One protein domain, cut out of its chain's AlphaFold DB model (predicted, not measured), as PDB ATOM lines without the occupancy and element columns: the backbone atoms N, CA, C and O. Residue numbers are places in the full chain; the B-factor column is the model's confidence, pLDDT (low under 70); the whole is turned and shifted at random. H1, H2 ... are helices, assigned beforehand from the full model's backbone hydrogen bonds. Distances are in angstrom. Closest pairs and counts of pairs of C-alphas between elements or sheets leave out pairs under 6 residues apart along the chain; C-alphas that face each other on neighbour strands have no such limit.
ATOM      1  N   ARG A 204      30.142  82.390 118.769       95.44
ATOM      2  CA  ARG A 204      30.084  81.513 117.586       95.44
ATOM      3  C   ARG A 204      30.965  80.282 117.768       95.44
ATOM      4  O   ARG A 204      30.538  79.193 117.388       95.44
ATOM      5  N   ASP A 205      32.160  80.475 118.307       95.44
ATOM      6  CA  ASP A 205      33.133  79.410 118.504       95.44
ATOM      7  C   ASP A 205      32.702  78.519 119.691       95.44
ATOM      8  O   ASP A 205      32.652  77.296 119.550       95.44
ATOM      9  N   ASP A 206      32.212  79.113 120.788       94.44
ATOM     10  CA  ASP A 206      31.640  78.394 121.938       94.44
ATOM     11  C   ASP A 206      30.434  77.514 121.537       94.44
ATOM     12  O   ASP A 206      30.258  76.406 122.046       94.44
ATOM     13  N   LEU A 207      29.617  77.954 120.572       94.19
ATOM     14  CA  LEU A 207      28.473  77.194 120.048       94.19
ATOM     15  C   LEU A 207      28.851  75.917 119.275       94.19
ATOM     16  O   LEU A 207      27.961  75.092 119.019       94.19
ATOM     17  N   GLN A 208      30.121  75.768 118.886       93.69
ATOM     18  CA  GLN A 208      30.663  74.559 118.250       93.69
ATOM     19  C   GLN A 208      31.205  73.547 119.269       93.69
ATOM     20  O   GLN A 208      31.554  72.432 118.893       93.69
ATOM     21  N   THR A 209      31.276  73.917 120.549       94.31
ATOM     22  CA  THR A 209      31.716  73.022 121.626       94.31
ATOM     23  C   THR A 209      30.579  72.116 122.108       94.31
ATOM     24  O   THR A 209      29.409  72.301 121.754       94.31
ATOM     25  N   GLU A 210      30.895  71.173 122.998       90.56
ATOM     26  CA  GLU A 210      29.902  70.339 123.691       90.56
ATOM     27  C   GLU A 210      28.877  71.153 124.505       90.56
ATOM     28  O   GLU A 210      27.753  70.705 124.728       90.56
ATOM     29  N   HIS A 211      29.215  72.384 124.905       90.06
ATOM     30  CA  HIS A 211      28.302  73.286 125.609       90.06
ATOM     31  C   HIS A 211      27.341  74.025 124.666       90.06
ATOM     32  O   HIS A 211      26.407  74.688 125.128       90.06
ATOM     33  N   GLY A 212      27.520  73.894 123.350       91.94
ATOM     34  CA  GLY A 212      26.735  74.589 122.337       91.94
ATOM     35  C   GLY A 212      25.216  74.448 122.503       91.94
ATOM     36  O   GLY A 212      24.529  75.467 122.459       91.94
ATOM     37  N   PRO A 213      24.644  73.247 122.715       90.69
ATOM     38  CA  PRO A 213      23.202  73.095 122.935       90.69
ATOM     39  C   PRO A 213      22.683  73.886 124.146       90.69
ATOM     40  O   PRO A 213      21.657  74.564 124.055       90.69
ATOM     41  N   ARG A 214      23.433  73.885 125.256       92.94
ATOM     42  CA  ARG A 214      23.112  74.668 126.460       92.94
ATOM     43  C   ARG A 214      23.152  76.167 126.187       92.94
ATOM     44  O   ARG A 214      22.252  76.884 126.614       92.94
ATOM     45  N   LEU A 215      24.147  76.635 125.438       93.69
ATOM     46  CA  LEU A 215      24.267  78.042 125.059       93.69
ATOM     47  C   LEU A 215      23.151  78.485 124.102       93.69
ATOM     48  O   LEU A 215      22.607  79.569 124.284       93.69
ATOM     49  N   ARG A 216      22.727  77.648 123.142       91.38
ATOM     50  CA  ARG A 216      21.567  77.949 122.275       91.38
ATOM     51  C   ARG A 216      20.291  78.132 123.090       91.38
ATOM     52  O   ARG A 216      19.576  79.114 122.887       91.38
ATOM     53  N   LEU A 217      20.041  77.231 124.044       90.88
ATOM     54  CA  LEU A 217      18.919  77.363 124.973       90.88
ATOM     55  C   LEU A 217      19.043  78.617 125.845       90.88
ATOM     56  O   LEU A 217      18.048  79.307 126.039       90.88
ATOM     57  N   ALA A 218      20.244  78.956 126.321       92.81
ATOM     58  CA  ALA A 218      20.471  80.178 127.092       92.81
ATOM     59  C   ALA A 218      20.169  81.440 126.268       92.81
ATOM     60  O   ALA A 218      19.485  82.341 126.748       92.81
ATOM     61  N   ILE A 219      20.619  81.491 125.008       91.12
ATOM     62  CA  ILE A 219      20.331  82.603 124.093       91.12
ATOM     63  C   ILE A 219      18.820  82.744 123.888       91.12
ATOM     64  O   ILE A 219      18.283  83.848 123.984       91.12
ATOM     65  N   ALA A 220      18.133  81.628 123.623       86.44
ATOM     66  CA  ALA A 220      16.686  81.615 123.455       86.44
ATOM     67  C   ALA A 220      15.966  82.060 124.736       86.44
ATOM     68  O   ALA A 220      15.023  82.836 124.661       86.44
ATOM     69  N   ALA A 221      16.430  81.625 125.909       86.69
ATOM     70  CA  ALA A 221      15.827  81.942 127.200       86.69
ATOM     71  C   ALA A 221      16.011  83.411 127.625       86.69
ATOM     72  O   ALA A 221      15.094  83.992 128.203       86.69
ATOM     73  N   ALA A 222      17.165  84.019 127.331       84.81
ATOM     74  CA  ALA A 222      17.478  85.400 127.709       84.81
ATOM     75  C   ALA A 222      16.797  86.462 126.822       84.81
ATOM     76  O   ALA A 222      16.733  87.628 127.197       84.81
ATOM     77  N   GLY A 223      16.299  86.083 125.640       70.75
ATOM     78  CA  GLY A 223      15.688  87.009 124.679       70.75
ATOM     79  C   GLY A 223      14.235  87.403 124.964       70.75
ATOM     80  O   GLY A 223      13.687  88.215 124.220       70.75
ATOM     81  N   PHE A 224      13.592  86.843 125.993       68.19
ATOM     82  CA  PHE A 224      12.166  87.048 126.254       68.19
ATOM     83  C   PHE A 224      11.894  87.434 127.706       68.19
ATOM     84  O   PHE A 224      12.483  86.892 128.637       68.19
ATOM     85  N   ASN A 225      10.936  88.344 127.881       62.12
ATOM     86  CA  ASN A 225      10.392  88.707 129.181       62.12
ATOM     87  C   ASN A 225       9.208  87.765 129.475       62.12
ATOM     88  O   ASN A 225       8.129  87.917 128.898       62.12
ATOM     89  N   TRP A 226       9.440  86.712 130.262       63.84
ATOM     90  CA  TRP A 226       8.469  85.635 130.480       63.84
ATOM     91  C   TRP A 226       7.403  86.048 131.494       63.84
ATOM     92  O   TRP A 226       7.712  86.240 132.664       63.84
ATOM     93  N   SER A 227       6.136  86.128 131.079       52.41
ATOM     94  CA  SER A 227       5.035  86.430 132.002       52.41
ATOM     95  C   SER A 227       4.379  85.201 132.643       52.41
ATOM     96  O   SER A 227       3.552  85.394 133.526       52.41
ATOM     97  N   SER A 228       4.701  83.958 132.239       58.19
ATOM     98  CA  SER A 228       4.302  82.733 132.986       58.19
ATOM     99  C   SER A 228       4.623  81.387 132.316       58.19
ATOM    100  O   SER A 228       4.603  80.380 133.014       58.19
ATOM    101  N   GLN A 229       4.889  81.310 131.003       74.12
ATOM    102  CA  GLN A 229       5.083  80.016 130.320       74.12
ATOM    103  C   GLN A 229       6.246  80.013 129.320       74.12
ATOM    104  O   GLN A 229       6.388  80.936 128.515       74.12
ATOM    105  N   LEU A 230       7.022  78.922 129.313       79.00
ATOM    106  CA  LEU A 230       8.054  78.667 128.302       79.00
ATOM    107  C   LEU A 230       7.434  78.510 126.900       79.00
ATOM    108  O   LEU A 230       6.475  77.747 126.746       79.00
ATOM    109  N   PRO A 231       7.977  79.133 125.839       81.06
ATOM    110  CA  PRO A 231       7.467  78.985 124.491       81.06
ATOM    111  C   PRO A 231       7.632  77.576 123.993       81.06
ATOM    112  O   PRO A 231       8.582  76.869 124.325       81.06
ATOM    113  N   ARG A 232       6.755  77.236 123.055       83.88
ATOM    114  CA  ARG A 232       6.769  75.958 122.359       83.88
ATOM    115  C   ARG A 232       8.156  75.566 121.837       83.88
ATOM    116  O   ARG A 232       8.583  74.460 122.120       83.88
ATOM    117  N   HIS A 233       8.867  76.469 121.161       81.50
ATOM    118  CA  HIS A 233      10.177  76.155 120.580       81.50
ATOM    119  C   HIS A 233      11.257  75.848 121.635       81.50
ATOM    120  O   HIS A 233      12.109  75.000 121.395       81.50
ATOM    121  N   ILE A 234      11.217  76.493 122.812       84.50
ATOM    122  CA  ILE A 234      12.135  76.176 123.918       84.50
ATOM    123  C   ILE A 234      11.793  74.800 124.490       84.50
ATOM    124  O   ILE A 234      12.690  73.998 124.722       84.50
ATOM    125  N   ARG A 235      10.499  74.500 124.665       85.44
ATOM    126  CA  ARG A 235      10.039  73.194 125.161       85.44
ATOM    127  C   ARG A 235      10.428  72.049 124.224       85.44
ATOM    128  O   ARG A 235      10.931  71.041 124.693       85.44
ATOM    129  N   GLU A 236      10.248  72.224 122.918       86.62
ATOM    130  CA  GLU A 236      10.640  71.228 121.911       86.62
ATOM    131  C   GLU A 236      12.153  70.952 121.943       86.62
ATOM    132  O   GLU A 236      12.577  69.799 121.867       86.62
ATOM    133  N   GLU A 237      12.973  71.993 122.113       86.19
ATOM    134  CA  GLU A 237      14.425  71.834 122.212       86.19
ATOM    135  C   GLU A 237      14.850  71.205 123.550       86.19
ATOM    136  O   GLU A 237      15.739  70.357 123.580       86.19
ATOM    137  N   MET A 238      14.175  71.544 124.654       89.81
ATOM    138  CA  MET A 238      14.351  70.851 125.934       89.81
ATOM    139  C   MET A 238      14.033  69.358 125.820       89.81
ATOM    140  O   MET A 238      14.825  68.542 126.289       89.81
ATOM    141  N   ASP A 239      12.918  68.996 125.180       88.69
ATOM    142  CA  ASP A 239      12.503  67.603 124.998       88.69
ATOM    143  C   ASP A 239      13.535  66.837 124.142       88.69
ATOM    144  O   ASP A 239      13.926  65.720 124.500       88.69
ATOM    145  N   ARG A 240      14.060  67.462 123.073       87.88
ATOM    146  CA  ARG A 240      15.164  66.918 122.255       87.88
ATOM    147  C   ARG A 240      16.428  66.670 123.081       87.88
ATOM    148  O   ARG A 240      17.092  65.655 122.882       87.88
ATOM    149  N   LEU A 241      16.758  67.578 123.995       86.94
ATOM    150  CA  LEU A 241      17.936  67.489 124.862       86.94
ATOM    151  C   LEU A 241      17.694  66.662 126.135       86.94
ATOM    152  O   LEU A 241      18.603  66.488 126.942       86.94
ATOM    153  N   GLY A 242      16.479  66.140 126.329       86.38
ATOM    154  CA  GLY A 242      16.112  65.345 127.498       86.38
ATOM    155  C   GLY A 242      16.014  66.135 128.809       86.38
ATOM    156  O   GLY A 242      16.069  65.531 129.881       86.38
ATOM    157  N   VAL A 243      15.854  67.459 128.751       85.81
ATOM    158  CA  VAL A 243      15.730  68.338 129.923       85.81
ATOM    159  C   VAL A 243      14.297  68.289 130.468       85.81
ATOM    160  O   VAL A 243      13.343  68.486 129.724       85.81
ATOM    161  N   GLY A 244      14.127  68.072 131.780       74.25
ATOM    162  CA  GLY A 244      12.804  68.103 132.433       74.25
ATOM    163  C   GLY A 244      12.110  66.754 132.627       74.25
ATOM    164  O   GLY A 244      10.923  66.725 132.927       74.25
ATOM    165  N   LYS A 245      12.835  65.635 132.513       67.00
ATOM    166  CA  LYS A 245      12.290  64.277 132.724       67.00
ATOM    167  C   LYS A 245      12.108  63.863 134.197       67.00
ATOM    168  O   LYS A 245      11.664  62.751 134.455       67.00
ATOM    169  N   PHE A 246      12.434  64.725 135.162       55.16
ATOM    170  CA  PHE A 246      12.518  64.354 136.580       55.16
ATOM    171  C   PHE A 246      11.794  65.358 137.477       55.16
ATOM    172  O   PHE A 246      12.391  66.380 137.797       55.16
ATOM    173  N   GLY A 247      10.550  65.060 137.882       64.44
ATOM    174  CA  GLY A 247       9.839  65.556 139.084       64.44
ATOM    175  C   GLY A 247       9.749  67.066 139.381       64.44
ATOM    176  O   GLY A 247       9.089  67.441 140.343       64.44
ATOM    177  N   LYS A 248      10.403  67.922 138.598       77.12
ATOM    178  CA  LYS A 248      10.503  69.377 138.742       77.12
ATOM    179  C   LYS A 248       9.621  70.069 137.714       77.12
ATOM    180  O   LYS A 248       9.290  69.478 136.679       77.12
ATOM    181  N   SER A 249       9.295  71.338 137.954       87.56
ATOM    182  CA  SER A 249       8.702  72.157 136.892       87.56
ATOM    183  C   SER A 249       9.667  72.256 135.700       87.56
ATOM    184  O   SER A 249      10.889  72.107 135.839       87.56
ATOM    185  N   ARG A 250       9.139  72.485 134.491       87.56
ATOM    186  CA  ARG A 250       9.985  72.623 133.292       87.56
ATOM    187  C   ARG A 250      10.933  73.816 133.427       87.56
ATOM    188  O   ARG A 250      12.074  73.741 132.983       87.56
ATOM    189  N   GLU A 251      10.489  74.879 134.078       88.19
ATOM    190  CA  GLU A 251      11.264  76.077 134.376       88.19
ATOM    191  C   GLU A 251      12.445  75.772 135.306       88.19
ATOM    192  O   GLU A 251      13.578  76.135 134.993       88.19
ATOM    193  N   GLU A 252      12.214  75.047 136.402       88.69
ATOM    194  CA  GLU A 252      13.278  74.606 137.316       88.69
ATOM    195  C   GLU A 252      14.272  73.674 136.622       88.69
ATOM    196  O   GLU A 252      15.485  73.800 136.797       88.69
ATOM    197  N   ALA A 253      13.778  72.740 135.805       90.75
ATOM    198  CA  ALA A 253      14.637  71.840 135.049       90.75
ATOM    199  C   ALA A 253      15.502  72.594 134.029       90.75
ATOM    200  O   ALA A 253      16.689  72.292 133.886       90.75
ATOM    201  N   LEU A 254      14.932  73.595 133.350       91.81
ATOM    202  CA  LEU A 254      15.668  74.456 132.431       91.81
ATOM    203  C   LEU A 254      16.713  75.292 133.173       91.81
ATOM    204  O   LEU A 254      17.862  75.327 132.744       91.81
ATOM    205  N   ALA A 255      16.356  75.928 134.292       91.81
ATOM    206  CA  ALA A 255      17.299  76.713 135.085       91.81
ATOM    207  C   ALA A 255      18.472  75.855 135.584       91.81
ATOM    208  O   ALA A 255      19.630  76.241 135.420       91.81
ATOM    209  N   ALA A 256      18.191  74.652 136.096       91.69
ATOM    210  CA  ALA A 256      19.213  73.704 136.530       91.69
ATOM    211  C   ALA A 256      20.106  73.217 135.380       91.69
ATOM    212  O   ALA A 256      21.316  73.091 135.559       91.69
ATOM    213  N   PHE A 257      19.548  72.990 134.190       93.56
ATOM    214  CA  PHE A 257      20.330  72.638 133.005       93.56
ATOM    215  C   PHE A 257      21.217  73.798 132.529       93.56
ATOM    216  O   PHE A 257      22.393  73.612 132.213       93.56
ATOM    217  N   LEU A 258      20.669  75.016 132.510       94.25
ATOM    218  CA  LEU A 258      21.377  76.224 132.094       94.25
ATOM    219  C   LEU A 258      22.443  76.654 133.098       94.25
ATOM    220  O   LEU A 258      23.456  77.209 132.680       94.25
ATOM    221  N   CYS A 259      22.263  76.405 134.392       94.19
ATOM    222  CA  CYS A 259      23.252  76.724 135.412       94.19
ATOM    223  C   CYS A 259      23.254  75.695 136.558       94.19
ATOM    224  O   CYS A 259      22.694  75.952 137.623       94.19
ATOM    225  N   PRO A 260      23.955  74.554 136.389       92.25
ATOM    226  CA  PRO A 260      23.971  73.482 137.389       92.25
ATOM    227  C   PRO A 260      24.505  73.905 138.763       92.25
ATOM    228  O   PRO A 260      24.147  73.307 139.770       92.25
ATOM    229  N   ALA A 261      25.341  74.948 138.820       93.25
ATOM    230  CA  ALA A 261      25.869  75.490 140.072       93.25
ATOM    231  C   ALA A 261      24.804  76.207 140.930       93.25
ATOM    232  O   ALA A 261      24.979  76.299 142.145       93.25
ATOM    233  N   TYR A 262      23.716  76.701 140.321       93.94
ATOM    234  CA  TYR A 262      22.613  77.392 141.008       93.94
ATOM    235  C   TYR A 262      21.259  76.882 140.489       93.94
ATOM    236  O   TYR A 262      20.533  77.610 139.808       93.94
ATOM    237  N   PRO A 263      20.891  75.627 140.794       90.38
ATOM    238  CA  PRO A 263      19.741  74.974 140.173       90.38
ATOM    239  C   PRO A 263      18.384  75.582 140.554       90.38
ATOM    240  O   PRO A 263      17.400  75.315 139.876       90.38
ATOM    241  N   ASN A 264      18.338  76.391 141.615       88.94
ATOM    242  CA  ASN A 264      17.122  77.024 142.132       88.94
ATOM    243  C   ASN A 264      16.976  78.490 141.685       88.94
ATOM    244  O   ASN A 264      16.106  79.204 142.177       88.94
ATOM    245  N   THR A 265      17.855  78.980 140.806       91.19
ATOM    246  CA  THR A 265      17.745  80.346 140.279       91.19
ATOM    247  C   THR A 265      16.662  80.441 139.202       91.19
ATOM    248  O   THR A 265      16.176  79.436 138.688       91.19
ATOM    249  N   THR A 266      16.271  81.659 138.828       90.19
ATOM    250  CA  THR A 266      15.289  81.857 137.754       90.19
ATOM    251  C   THR A 266      15.896  81.517 136.389       90.19
ATOM    252  O   THR A 266      17.098  81.681 136.176       90.19
ATOM    253  N   VAL A 267      15.067  81.099 135.424       90.62
ATOM    254  CA  VAL A 267      15.515  80.792 134.048       90.62
ATOM    255  C   VAL A 267      16.276  81.966 133.429       90.62
ATOM    256  O   VAL A 267      17.325  81.766 132.822       90.62
ATOM    257  N   GLU A 268      15.789  83.194 133.627       89.62
ATOM    258  CA  GLU A 268      16.440  84.412 133.139       89.62
ATOM    259  C   GLU A 268      17.873  84.549 133.678       89.62
ATOM    260  O   GLU A 268      18.816  84.780 132.920       89.62
ATOM    261  N   ARG A 269      18.072  84.347 134.985       91.81
ATOM    262  CA  ARG A 269      19.399  84.418 135.613       91.81
ATOM    263  C   ARG A 269      20.295  83.277 135.185       91.81
ATOM    264  O   ARG A 269      21.459  83.516 134.876       91.81
ATOM    265  N   ALA A 270      19.762  82.060 135.140       94.00
ATOM    266  CA  ALA A 270      20.501  80.892 134.687       94.00
ATOM    267  C   ALA A 270      21.002  81.087 133.249       94.00
ATOM    268  O   ALA A 270      22.161  80.794 132.959       94.00
ATOM    269  N   ALA A 271      20.160  81.649 132.376       93.81
ATOM    270  CA  ALA A 271      20.522  82.002 131.011       93.81
ATOM    271  C   ALA A 271      21.635  83.055 130.979       93.81
ATOM    272  O   ALA A 271      22.652  82.843 130.326       93.81
ATOM    273  N   ARG A 272      21.503  84.154 131.730       92.94
ATOM    274  CA  ARG A 272      22.547  85.191 131.803       92.94
ATOM    275  C   ARG A 272      23.890  84.645 132.304       92.94
ATOM    276  O   ARG A 272      24.915  84.926 131.689       92.94
ATOM    277  N   LEU A 273      23.889  83.809 133.347       94.81
ATOM    278  CA  LEU A 273      25.097  83.137 133.851       94.81
ATOM    279  C   LEU A 273      25.717  82.218 132.795       94.81
ATOM    280  O   LEU A 273      26.929  82.230 132.602       94.81
ATOM    281  N   ALA A 274      24.897  81.435 132.086       94.81
ATOM    282  CA  ALA A 274      25.368  80.578 130.998       94.81
ATOM    283  C   ALA A 274      26.000  81.388 129.854       94.81
ATOM    284  O   ALA A 274      26.931  80.918 129.211       94.81
ATOM    285  N   LEU A 275      25.516  82.611 129.625       93.38
ATOM    286  CA  LEU A 275      26.015  83.536 128.605       93.38
ATOM    287  C   LEU A 275      27.226  84.373 129.048       93.38
ATOM    288  O   LEU A 275      27.693  85.207 128.263       93.38
ATOM    289  N   GLY A 276      27.734  84.140 130.262       92.12
ATOM    290  CA  GLY A 276      28.976  84.718 130.772       92.12
ATOM    291  C   GLY A 276      28.816  85.834 131.803       92.12
ATOM    292  O   GLY A 276      29.834  86.349 132.264       92.12
ATOM    293  N   ASP A 277      27.592  86.205 132.198       92.69
ATOM    294  CA  ASP A 277      27.416  87.147 133.306       92.69
ATOM    295  C   ASP A 277      27.948  86.527 134.605       92.69
ATOM    296  O   ASP A 277      27.762  85.345 134.897       92.69
ATOM    297  N   THR A 278      28.595  87.344 135.427       95.44
ATOM    298  CA  THR A 278      29.033  86.941 136.765       95.44
ATOM    299  C   THR A 278      27.894  87.088 137.782       95.44
ATOM    300  O   THR A 278      27.024  87.952 137.619       95.44
ATOM    301  N   PRO A 279      27.908  86.332 138.899       96.38
ATOM    302  CA  PRO A 279      26.955  86.523 139.997       96.38
ATOM    303  C   PRO A 279      26.838  87.977 140.477       96.38
ATOM    304  O   PRO A 279      25.743  88.463 140.752       96.38
ATOM    305  N   VAL A 280      27.961  88.699 140.520       96.19
ATOM    306  CA  VAL A 280      28.004  90.111 140.924       96.19
ATOM    307  C   VAL A 280      27.251  90.988 139.922       96.19
ATOM    308  O   VAL A 280      26.430  91.807 140.332       96.19
ATOM    309  N   GLN A 281      27.457  90.783 138.616       94.25
ATOM    310  CA  GLN A 281      26.731  91.512 137.567       94.25
ATOM    311  C   GLN A 281      25.222  91.240 137.600       94.25
ATOM    312  O   GLN A 281      24.441  92.158 137.361       94.25
ATOM    313  N   LEU A 282      24.794  90.019 137.947       92.94
ATOM    314  CA  LEU A 282      23.369  89.722 138.140       92.94
ATOM    315  C   LEU A 282      22.749  90.498 139.299       92.94
ATOM    316  O   LEU A 282      21.595  90.902 139.213       92.94
ATOM    317  N   SER A 283      23.521  90.727 140.359       93.06
ATOM    318  CA  SER A 283      23.116  91.599 141.460       93.06
ATOM    319  C   SER A 283      23.304  93.088 141.151       93.06
ATOM    320  O   SER A 283      23.215  93.901 142.058       93.06
ATOM    321  N   MET A 284      23.625  93.469 139.908       90.75
ATOM    322  CA  MET A 284      23.954  94.849 139.517       90.75
ATOM    323  C   MET A 284      25.114  95.470 140.318       90.75
ATOM    324  O   MET A 284      25.163  96.679 140.516       90.75
ATOM    325  N   GLY A 285      26.053  94.652 140.802       90.88
ATOM    326  CA  GLY A 285      27.165  95.115 141.642       90.88
ATOM    327  C   GLY A 285      26.793  95.396 143.100       90.88
ATOM    328  O   GLY A 285      27.648  95.824 143.869       90.88
ATOM    329  N   ILE A 286      25.546  95.134 143.497       90.75
ATOM    330  CA  ILE A 286      25.052  95.379 144.852       90.75
ATOM    331  C   ILE A 286      25.708  94.423 145.863       90.75
ATOM    332  O   ILE A 286      26.124  94.822 146.958       90.75
ATOM    333  N   LEU A 287      25.815  93.144 145.500       93.25
ATOM    334  CA  LEU A 287      26.386  92.109 146.355       93.25
ATOM    335  C   LEU A 287      27.883  91.936 146.080       93.25
ATOM    336  O   LEU A 287      28.346  92.007 144.941       93.25
ATOM    337  N   THR A 288      28.653  91.647 147.130       92.62
ATOM    338  CA  THR A 288      30.035  91.176 146.978       92.62
ATOM    339  C   THR A 288      30.055  89.829 146.257       92.62
ATOM    340  O   THR A 288      29.050  89.122 146.194       92.62
ATOM    341  N   LYS A 289      31.225  89.410 145.758       95.25
ATOM    342  CA  LYS A 289      31.378  88.103 145.101       95.25
ATOM    343  C   LYS A 289      30.821  86.959 145.955       95.25
ATOM    344  O   LYS A 289      30.021  86.174 145.462       95.25
ATOM    345  N   LYS A 290      31.214  86.887 147.232       95.31
ATOM    346  CA  LYS A 290      30.764  85.837 148.159       95.31
ATOM    347  C   LYS A 290      29.248  85.882 148.369       95.31
ATOM    348  O   LYS A 290      28.588  84.862 148.203       95.31
ATOM    349  N   GLU A 291      28.703  87.060 148.659       94.38
ATOM    350  CA  GLU A 291      27.263  87.244 148.866       94.38
ATOM    351  C   GLU A 291      26.451  86.885 147.617       94.38
ATOM    352  O   GLU A 291      25.441  86.204 147.726       94.38
ATOM    353  N   ALA A 292      26.908  87.274 146.426       95.94
ATOM    354  CA  ALA A 292      26.218  86.973 145.177       95.94
ATOM    355  C   ALA A 292      26.141  85.460 144.902       95.94
ATOM    356  O   ALA A 292      25.128  84.972 144.403       95.94
ATOM    357  N   HIS A 293      27.191  84.706 145.248       95.88
ATOM    358  CA  HIS A 293      27.179  83.243 145.158       95.88
ATOM    359  C   HIS A 293      26.187  82.607 146.139       95.88
ATOM    360  O   HIS A 293      25.479  81.673 145.765       95.88
ATOM    361  N   GLU A 294      26.136  83.094 147.380       94.62
ATOM    362  CA  GLU A 294      25.192  82.607 148.393       94.62
ATOM    363  C   GLU A 294      23.744  82.945 148.008       94.62
ATOM    364  O   GLU A 294      22.891  82.067 147.996       94.62
ATOM    365  N   TRP A 295      23.491  84.177 147.568       94.44
ATOM    366  CA  TRP A 295      22.188  84.632 147.085       94.44
ATOM    367  C   TRP A 295      21.625  83.757 145.959       94.44
ATOM    368  O   TRP A 295      20.464  83.345 146.005       94.44
ATOM    369  N   LEU A 296      22.448  83.436 144.954       94.75
ATOM    370  CA  LEU A 296      22.036  82.561 143.855       94.75
ATOM    371  C   LEU A 296      21.791  81.120 144.312       94.75
ATOM    372  O   LEU A 296      20.906  80.459 143.769       94.75
ATOM    373  N   ARG A 297      22.559  80.630 145.293       93.19
ATOM    374  CA  ARG A 297      22.378  79.292 145.869       93.19
ATOM    375  C   ARG A 297      21.055  79.184 146.624       93.19
ATOM    376  O   ARG A 297      20.365  78.178 146.478       93.19
ATOM    377  N   ASP A 298      20.696  80.231 147.359       90.88
ATOM    378  CA  ASP A 298      19.469  80.288 148.155       90.88
ATOM    379  C   ASP A 298      18.210  80.503 147.289       90.88
ATOM    380  O   ASP A 298      17.096  80.341 147.777       90.88
ATOM    381  N   GLY A 299      18.359  80.861 146.005       87.81
ATOM    382  CA  GLY A 299      17.248  80.948 145.046       87.81
ATOM    383  C   GLY A 299      16.351  82.185 145.198       87.81
ATOM    384  O   GLY A 299      15.224  82.201 144.706       87.81
ATOM    385  N   TRP A 300      16.821  83.242 145.864       90.06
ATOM    386  CA  TRP A 300      16.002  84.426 146.142       90.06
ATOM    387  C   TRP A 300      15.780  85.311 144.919       90.06
ATOM    388  O   TRP A 300      16.703  85.595 144.153       90.06
ATOM    389  N   GLN A 301      14.570  85.852 144.773       87.06
ATOM    390  CA  GLN A 301      14.226  86.736 143.658       87.06
ATOM    391  C   GLN A 301      14.821  88.139 143.748       87.06
ATOM    392  O   GLN A 301      14.998  88.757 142.712       87.06
ATOM    393  N   ASP A 302      15.159  88.665 144.915       89.81
ATOM    394  CA  ASP A 302      15.678  90.031 145.033       89.81
ATOM    395  C   ASP A 302      16.918  90.032 145.939       89.81
ATOM    396  O   ASP A 302      16.837  89.504 147.053       89.81
ATOM    397  N   PRO A 303      18.076  90.557 145.485       92.06
ATOM    398  CA  PRO A 303      19.310  90.539 146.272       92.06
ATOM    399  C   PRO A 303      19.191  91.358 147.564       92.06
ATOM    400  O   PRO A 303      19.766  90.972 148.581       92.06
ATOM    401  N   LEU A 304      18.427  92.457 147.552       91.19
ATOM    402  CA  LEU A 304      18.204  93.282 148.739       91.19
ATOM    403  C   LEU A 304      17.340  92.543 149.766       91.19
ATOM    404  O   LEU A 304      17.742  92.410 150.918       91.19
ATOM    405  N   SER A 305      16.207  91.992 149.342       89.88
ATOM    406  CA  SER A 305      15.308  91.207 150.194       89.88
ATOM    407  C   SER A 305      16.016  90.001 150.810       89.88
ATOM    408  O   SER A 305      15.825  89.723 151.989       89.88
ATOM    409  N   TRP A 306      16.891  89.330 150.055       92.25
ATOM    410  CA  TRP A 306      17.738  88.258 150.581       92.25
ATOM    411  C   TRP A 306      18.680  88.745 151.689       92.25
ATOM    412  O   TRP A 306      18.782  88.124 152.747       92.25
ATOM    413  N   LEU A 307      19.348  89.881 151.477       90.69
ATOM    414  CA  LEU A 307      20.277  90.440 152.458       90.69
ATOM    415  C   LEU A 307      19.550  90.902 153.736       90.69
ATOM    416  O   LEU A 307      20.072  90.735 154.839       90.69
ATOM    417  N   VAL A 308      18.331  91.433 153.584       89.88
ATOM    418  CA  VAL A 308      17.430  91.796 154.689       89.88
ATOM    419  C   VAL A 308      16.967  90.554 155.444       89.88
ATOM    420  O   VAL A 308      17.007  90.547 156.668       89.88
ATOM    421  N   ALA A 309      16.582  89.482 154.747       88.81
ATOM    422  CA  ALA A 309      16.147  88.237 155.380       88.81
ATOM    423  C   ALA A 309      17.232  87.636 156.287       88.81
ATOM    424  O   ALA A 309      16.925  87.084 157.342       88.81
TER     425      ALA A 309
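What this domain is: This is residues 204 to 309 of the 503 residues of an uncharacterized protein of Burkholderiales bacterium (UniProt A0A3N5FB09). A cluster of short helices has H3 and H4 side by side in its middle, with H1 crossing both at a steep angle. H2 folds back along H1 as a helical hairpin at one end of the cluster, and the three later helices H5, H6 and H7 form a group at the other end, with H5 between H4 and H6. The printed part has 106 residues with seven named helices, in the order H1, H2, H3, H4, H5, H6, H7, and no named strand; the class is all helix. It is compact, with a radius of gyration of the C-alphas of 13.9 A, and its C-alphas span 40 by 32 by 23 A along their three main axes.

Where its parts are: Residues 204 to 211 come before the first named helix. H1, the longest helix by residues, holds residues 212 to 222 and measures 15.2 A from first to last C-alpha; it begins with C-alpha 212 at (26.735, 74.589, 122.337). H2 holds residues 232 to 240 and measures 12.3 A. H3 holds residues 250 to 258, 12.0 A long. H4 holds residues 267 to 274, 10.3 A long, and its C-alpha 267 is at (15.515, 80.792, 134.048). H5 is a short helix of four residues, 279 to 282, measuring 5.2 A. H6 holds residues 289 to 298 and measures 14.6 A. H7 holds residues 303 to 309, 9.9 A long, and ends with C-alpha 309 at (16.147, 88.237, 155.380).

How they stand to each other: H1 and H4 are the hub, each touching three other helices. H1 touches H2, with the closest C-alphas, those of Leu 217 and Ile 234, 7.0 A apart; the two form a helical hairpin, at a shallow tilt of 24 degrees, opposite ways. H1 touches H3 at a steep tilt of 54 degrees, opposite ways, and their closest C-alphas are those of Arg 214 and Leu 258, 6.1 A apart. H1 also touches H4, at a steep tilt of 46 degrees, opposite ways; their closest C-alphas, those of Ala 218 and Ala 271, are 4.3 A apart. H3 and H4 touch at a shallow tilt of 10 degrees, the same way, with the C-alphas of Ala 255 and Val 267 closest at 4.6 A. H2 and H3 are close but not clearly touching, with the closest C-alphas, those of Met 238 and Leu 254, 7.5 A apart. H4 and H5 only just touch, with 3 pairs of C-alphas within 8 A, the closest being those of Arg 269 and Leu 282 at 7.1 A. H5 touches H6, where the C-alphas of Pro 279 and Ala 292 are closest at 5.3 A. H6 and H7 only just touch, with 3 pairs of C-alphas within 8 A; the closest C-alphas, those of Trp 295 and Pro 303, are 6.6 A apart, and the helices are only just about perpendicular, at 72 degrees. Among the pairs that are apart are H1 and H6, H2 and H4, and H4 and H7. In H1, H2, H3, H4, H6 and H7 every O i to N i+4 pair is within hydrogen-bond range; H5 is too short for such a pair.

The domain as a whole: The two C-alphas farthest apart are those of Gln 208 and Val 308, at 42.4 A, and those of Arg 204 and Ala 309 are 40.8 A apart. The centre of H4 is nearest to the mean of the C-alphas, at 3.0 A, and that of H7 is farthest, at 19.7 A. The printed part has no cut. The links from H4 to H5 and from H6 to H7 are tight, the other four are short, and no link is long. The mean pLDDT of the printed part is 88.2, and it is under 70 at residues 224 to 228 and 245 to 247.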